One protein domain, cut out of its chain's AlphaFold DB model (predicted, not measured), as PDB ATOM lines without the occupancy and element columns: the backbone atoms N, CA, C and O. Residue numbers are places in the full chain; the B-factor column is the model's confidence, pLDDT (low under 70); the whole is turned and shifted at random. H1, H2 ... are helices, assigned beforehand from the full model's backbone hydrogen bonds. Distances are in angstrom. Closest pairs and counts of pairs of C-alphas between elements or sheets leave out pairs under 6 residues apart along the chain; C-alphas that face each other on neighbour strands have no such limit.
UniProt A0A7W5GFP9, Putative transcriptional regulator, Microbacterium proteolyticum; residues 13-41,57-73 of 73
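Overview. This is residues 13 to 41 and 57 to 73 of the 73 residues of the protein "Putative transcriptional regulator" of Microbacterium proteolyticum (UniProt A0A7W5GFP9). Two helices cross as a skewed X: the long H1 makes the longest axis, and the shorter H2 packs across it, the two coming closest at Ala 25 and Ala 65. After H1, residues 35 to 41 fold back from its end toward the side on which H2 lies. The printed part has 46 residues with two named helices, H1 then H2 along the chain, and no named strand; the class is all helix. The whole is compact, with a radius of gyration of the C-alphas of 10.6 A, and the C-alphas span 34 by 16 by 15 A.

Along the chain. H1 is residues 13 to 34, 31.4 A from first to last C-alpha. It begins at C-alpha 13, at (-44.940, 41.249, 41.851), and ends at C-alpha 34, at (-27.048, 15.559, 39.001). H2 is residues 58 to 70, 18.2 A from first to last C-alpha, and ends at C-alpha 70, at (-27.797, 22.259, 26.116).

Arrangement. H1 and H2 touch, with 17 pairs of C-alphas within 8 A. The closest C-alphas of the two helices are those of Ala 25 and Ala 65, 4.8 A apart. Their centres are 9.2 A apart. Their lines stand at a steep tilt of 46 degrees, and they run the same way. In H1 and H2, every O i to N i+4 pair is within hydrogen-bond range.

Size, cuts and confidence. The two C-alphas farthest apart are those of Arg 13 and Val 73, 34.5 A. Residues 42 to 56 are not printed, and the C-alphas of Asp 41 and Asp 57 are 14.2 A apart across the cut. The link from H1 to H2 is the link across the cut. The mean pLDDT of the printed part is 76.4; residues 13 to 17 and 72 to 73 are under 70. Val 73 is the chain's last residue.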
ATOM      1  N   ARG A  13     -44.357  42.600  41.828       62.47
ATOM      2  CA  ARG A  13     -44.940  41.249  41.851       62.47
ATOM      3  C   ARG A  13     -44.555  40.446  40.609       62.47
ATOM      4  O   ARG A  13     -44.131  39.303  40.741       62.47
ATOM      5  N   ALA A  14     -44.639  41.059  39.428       69.25
ATOM      6  CA  ALA A  14     -44.219  40.460  38.165       69.25
ATOM      7  C   ALA A  14     -42.715  40.152  38.164       69.25
ATOM      8  O   ALA A  14     -42.307  39.056  37.796       69.25
ATOM      9  N   LYS A  15     -41.893  41.079  38.665       69.88
ATOM     10  CA  LYS A  15     -40.440  40.895  38.750       69.88
ATOM     11  C   LYS A  15     -40.028  39.849  39.792       69.88
ATOM     12  O   LYS A  15     -39.077  39.109  39.576       69.88
ATOM     13  N   ALA A  16     -40.755  39.749  40.903       69.06
ATOM     14  CA  ALA A  16     -40.563  38.690  41.891       69.06
ATOM     15  C   ALA A  16     -40.937  37.311  41.325       69.06
ATOM     16  O   ALA A  16     -40.223  36.343  41.571       69.06
ATOM     17  N   ALA A  17     -42.012  37.229  40.532       68.38
ATOM     18  CA  ALA A  17     -42.370  36.010  39.815       68.38
ATOM     19  C   ALA A  17     -41.305  35.641  38.768       68.38
ATOM     20  O   ALA A  17     -40.894  34.491  38.705       68.38
ATOM     21  N   GLU A  18     -40.791  36.604  38.003       70.19
ATOM     22  CA  GLU A  18     -39.720  36.377  37.024       70.19
ATOM     23  C   GLU A  18     -38.433  35.834  37.672       70.19
ATOM     24  O   GLU A  18     -37.885  34.834  37.210       70.19
ATOM     25  N   LEU A  19     -37.996  36.424  38.789       77.94
ATOM     26  CA  LEU A  19     -36.833  35.943  39.546       77.94
ATOM     27  C   LEU A  19     -37.052  34.536  40.113       77.94
ATOM     28  O   LEU A  19     -36.156  33.693  40.052       77.94
ATOM     29  N   ALA A  20     -38.254  34.260  40.624       73.62
ATOM     30  CA  ALA A  20     -38.613  32.923  41.083       73.62
ATOM     31  C   ALA A  20     -38.581  31.894  39.935       73.62
ATOM     32  O   ALA A  20     -38.181  30.752  40.156       73.62
ATOM     33  N   ASN A  21     -38.932  32.297  38.709       70.94
ATOM     34  CA  ASN A  21     -38.919  31.424  37.527       70.94
ATOM     35  C   ASN A  21     -37.508  31.080  37.095       70.94
ATOM     36  O   ASN A  21     -37.228  29.927  36.767       70.94
ATOM     37  N   GLU A  22     -36.624  32.074  37.102       79.12
ATOM     38  CA  GLU A  22     -35.225  31.879  36.750       79.12
ATOM     39  C   GLU A  22     -34.521  30.971  37.764       79.12
ATOM     40  O   GLU A  22     -33.829  30.026  37.379       79.12
ATOM     41  N   GLU A  23     -34.765  31.176  39.060       80.50
ATOM     42  CA  GLU A  23     -34.184  30.334  40.105       80.50
ATOM     43  C   GLU A  23     -34.761  28.908  40.091       80.50
ATOM     44  O   GLU A  23     -34.013  27.936  40.234       80.50
ATOM     45  N   ALA A  24     -36.064  28.752  39.833       77.44
ATOM     46  CA  ALA A  24     -36.687  27.444  39.651       77.44
ATOM     47  C   ALA A  24     -36.103  26.697  38.442       77.44
ATOM     48  O   ALA A  24     -35.759  25.519  38.561       77.44
ATOM     49  N   ALA A  25     -35.934  27.377  37.301       80.00
ATOM     50  CA  ALA A  25     -35.347  26.797  36.094       80.00
ATOM     51  C   ALA A  25     -33.900  26.356  36.332       80.00
ATOM     52  O   ALA A  25     -33.504  25.264  35.921       80.00
ATOM     53  N   ARG A  26     -33.128  27.172  37.055       81.44
ATOM     54  CA  ARG A  26     -31.752  26.849  37.424       81.44
ATOM     55  C   ARG A  26     -31.679  25.603  38.301       81.44
ATOM     56  O   ARG A  26     -30.952  24.675  37.955       81.44
ATOM     57  N   ARG A  27     -32.488  25.525  39.364       81.50
ATOM     58  CA  ARG A  27     -32.538  24.328  40.222       81.50
ATOM     59  C   ARG A  27     -32.967  23.081  39.456       81.50
ATOM     60  O   ARG A  27     -32.422  22.008  39.683       81.50
ATOM     61  N   LEU A  28     -33.917  23.207  38.535       80.44
ATOM     62  CA  LEU A  28     -34.331  22.119  37.646       80.44
ATOM     63  C   LEU A  28     -33.194  21.618  36.755       80.44
ATOM     64  O   LEU A  28     -33.006  20.409  36.638       80.44
ATOM     65  N   ALA A  29     -32.449  22.536  36.138       81.19
ATOM     66  CA  ALA A  29     -31.292  22.198  35.318       81.19
ATOM     67  C   ALA A  29     -30.203  21.505  36.153       81.19
ATOM     68  O   ALA A  29     -29.645  20.505  35.710       81.19
ATOM     69  N   GLU A  30     -29.943  21.977  37.375       84.19
ATOM     70  CA  GLU A  30     -29.000  21.337  38.301       84.19
ATOM     71  C   GLU A  30     -29.444  19.918  38.677       84.19
ATOM     72  O   GLU A  30     -28.676  18.978  38.493       84.19
ATOM     73  N   ILE A  31     -30.706  19.724  39.076       83.19
ATOM     74  CA  ILE A  31     -31.252  18.394  39.408       83.19
ATOM     75  C   ILE A  31     -31.170  17.443  38.206       83.19
ATOM     76  O   ILE A  31     -30.875  16.257  38.360       83.19
ATOM     77  N   ALA A  32     -31.441  17.941  36.996       82.25
ATOM     78  CA  ALA A  32     -31.279  17.152  35.780       82.25
ATOM     79  C   ALA A  32     -29.815  16.758  35.554       82.25
ATOM     80  O   ALA A  32     -29.560  15.581  35.303       82.25
ATOM     81  N   ARG A  33     -28.856  17.680  35.723       79.56
ATOM     82  CA  ARG A  33     -27.418  17.366  35.635       79.56
ATOM     83  C   ARG A  33     -26.979  16.343  36.667       79.56
ATOM     84  O   ARG A  33     -26.298  15.391  36.304       79.56
ATOM     85  N   GLU A  34     -27.377  16.505  37.926       83.31
ATOM     86  CA  GLU A  34     -27.048  15.559  39.001       83.31
ATOM     87  C   GLU A  34     -27.568  14.151  38.696       83.31
ATOM     88  O   GLU A  34     -26.958  13.151  39.071       83.31
ATOM     89  N   ARG A  35     -28.680  14.064  37.962       79.75
ATOM     90  CA  ARG A  35     -29.255  12.803  37.485       79.75
ATOM     91  C   ARG A  35     -28.675  12.313  36.155       79.75
ATOM     92  O   ARG A  35     -29.103  11.266  35.676       79.75
ATOM     93  N   GLY A  36     -27.735  13.040  35.550       78.75
ATOM     94  CA  GLY A  36     -27.171  12.727  34.233       78.75
ATOM     95  C   GLY A  36     -28.181  12.862  33.087       78.75
ATOM     96  O   GLY A  36     -28.023  12.229  32.045       78.75
ATOM     97  N   LEU A  37     -29.244  13.643  33.283       79.88
ATOM     98  CA  LEU A  37     -30.282  13.877  32.287       79.88
ATOM     99  C   LEU A  37     -29.869  15.020  31.360       79.88
ATOM    100  O   LEU A  37     -29.461  16.091  31.799       79.88
ATOM    101  N   THR A  38     -30.063  14.816  30.060       76.12
ATOM    102  CA  THR A  38     -29.846  15.842  29.029       76.12
ATOM    103  C   THR A  38     -31.055  16.765  28.851       76.12
ATOM    104  O   THR A  38     -31.035  17.670  28.017       76.12
ATOM    105  N   SER A  39     -32.148  16.529  29.586       75.44
ATOM    106  CA  SER A  39     -33.373  17.330  29.529       75.44
ATOM    107  C   SER A  39     -34.179  17.236  30.826       75.44
ATOM    108  O   SER A  39     -34.243  16.183  31.459       75.44
ATOM    109  N   VAL A  40     -34.851  18.330  31.189       75.81
ATOM    110  CA  VAL A  40     -35.756  18.395  32.351       75.81
ATOM    111  C   VAL A  40     -37.168  17.886  32.046       75.81
ATOM    112  O   VAL A  40     -37.989  17.809  32.950       75.81
ATOM    113  N   ASP A  41     -37.468  17.527  30.795       71.50
ATOM    114  CA  ASP A  41     -38.777  16.986  30.381       71.50
ATOM    115  C   ASP A  41     -39.147  15.714  31.156       71.50
ATOM    116  O   ASP A  41     -40.304  15.473  31.496       71.50
ATOM    117  N   ASP A  57     -45.089  30.149  34.303       72.31
ATOM    118  CA  ASP A  57     -45.308  29.281  33.163       72.31
ATOM    119  C   ASP A  57     -44.281  28.140  33.202       72.31
ATOM    120  O   ASP A  57     -43.084  28.315  32.968       72.31
ATOM    121  N   VAL A  58     -44.751  26.953  33.591       71.19
ATOM    122  CA  VAL A  58     -43.905  25.771  33.793       71.19
ATOM    123  C   VAL A  58     -43.228  25.385  32.482       71.19
ATOM    124  O   VAL A  58     -42.122  24.848  32.501       71.19
ATOM    125  N   GLN A  59     -43.848  25.708  31.340       71.88
ATOM    126  CA  GLN A  59     -43.239  25.517  30.030       71.88
ATOM    127  C   GLN A  59     -42.061  26.475  29.833       71.88
ATOM    128  O   GLN A  59     -41.011  26.031  29.371       71.88
ATOM    129  N   GLN A  60     -42.167  27.746  30.238       75.88
ATOM    130  CA  GLN A  60     -41.034  28.680  30.210       75.88
ATOM    131  C   GLN A  60     -39.891  28.222  31.118       75.88
ATOM    132  O   GLN A  60     -38.740  28.202  30.680       75.88
ATOM    133  N   ILE A  61     -40.197  27.788  32.344       78.12
ATOM    134  CA  ILE A  61     -39.195  27.270  33.288       78.12
ATOM    135  C   ILE A  61     -38.485  26.041  32.694       78.12
ATOM    136  O   ILE A  61     -37.254  25.969  32.700       78.12
ATOM    137  N   ARG A  62     -39.239  25.093  32.120       77.69
ATOM    138  CA  ARG A  62     -38.685  23.905  31.452       77.69
ATOM    139  C   ARG A  62     -37.836  24.257  30.238       77.69
ATOM    140  O   ARG A  62     -36.745  23.714  30.081       77.69
ATOM    141  N   SER A  63     -38.319  25.164  29.393       81.81
ATOM    142  CA  SER A  63     -37.606  25.601  28.192       81.81
ATOM    143  C   SER A  63     -36.273  26.255  28.556       81.81
ATOM    144  O   SER A  63     -35.245  25.903  27.981       81.81
ATOM    145  N   ARG A  64     -36.271  27.139  29.562       82.25
ATOM    146  CA  ARG A  64     -35.068  27.801  30.082       82.25
ATOM    147  C   ARG A  64     -34.078  26.792  30.668       82.25
ATOM    148  O   ARG A  64     -32.898  26.829  30.343       82.25
ATOM    149  N   ALA A  65     -34.554  25.847  31.477       82.44
ATOM    150  CA  ALA A  65     -33.702  24.818  32.069       82.44
ATOM    151  C   ALA A  65     -33.087  23.881  31.009       82.44
ATOM    152  O   ALA A  65     -31.909  23.540  31.091       82.44
ATOM    153  N   ASN A  66     -33.853  23.507  29.976       83.19
ATOM    154  CA  ASN A  66     -33.343  22.739  28.835       83.19
ATOM    155  C   ASN A  66     -32.292  23.520  28.029       83.19
ATOM    156  O   ASN A  66     -31.305  22.934  27.591       83.19
ATOM    157  N   GLU A  67     -32.475  24.827  27.838       84.94
ATOM    158  CA  GLU A  67     -31.478  25.696  27.198       84.94
ATOM    159  C   GLU A  67     -30.162  25.720  27.997       84.94
ATOM    160  O   GLU A  67     -29.092  25.508  27.428       84.94
ATOM    161  N   MET A  68     -30.243  25.858  29.324       83.81
ATOM    162  CA  MET A  68     -29.077  25.829  30.223       83.81
ATOM    163  C   MET A  68     -28.353  24.472  30.240       83.81
ATOM    164  O   MET A  68     -27.140  24.416  30.436       83.81
ATOM    165  N   LEU A  69     -29.081  23.371  30.040       80.94
ATOM    166  CA  LEU A  69     -28.496  22.034  29.901       80.94
ATOM    167  C   LEU A  69     -27.789  21.849  28.556       80.94
ATOM    168  O   LEU A  69     -26.715  21.261  28.510       80.94
ATOM    169  N   ARG A  70     -28.372  22.362  27.466       79.06
ATOM    170  CA  ARG A  70     -27.797  22.259  26.116       79.06
ATOM    171  C   ARG A  70     -26.582  23.153  25.903       79.06
ATOM    172  O   ARG A  70     -25.746  22.808  25.086       79.06
ATOM    173  N   SER A  71     -26.493  24.282  26.603       71.94
ATOM    174  CA  SER A  71     -25.359  25.207  26.473       71.94
ATOM    175  C   SER A  71     -24.059  24.701  27.121       71.94
ATOM    176  O   SER A  71     -23.032  25.357  26.972       71.94
ATOM    177  N   ASP A  72     -24.103  23.598  27.872       59.62
ATOM    178  CA  ASP A  72     -22.972  23.063  28.651       59.62
ATOM    179  C   ASP A  72     -22.386  21.766  28.064       59.62
ATOM    180  O   ASP A  72     -21.345  21.305  28.526       59.62
ATOM    181  N   VAL A  73     -23.055  21.191  27.056       55.97
ATOM    182  CA  VAL A  73     -22.580  20.057  26.239       55.97
ATOM    183  C   VAL A  73     -21.820  20.587  25.031       55.97
ATOM    184  O   VAL A  73     -20.761  20.000  24.715       55.97
TER     185      VAL A  73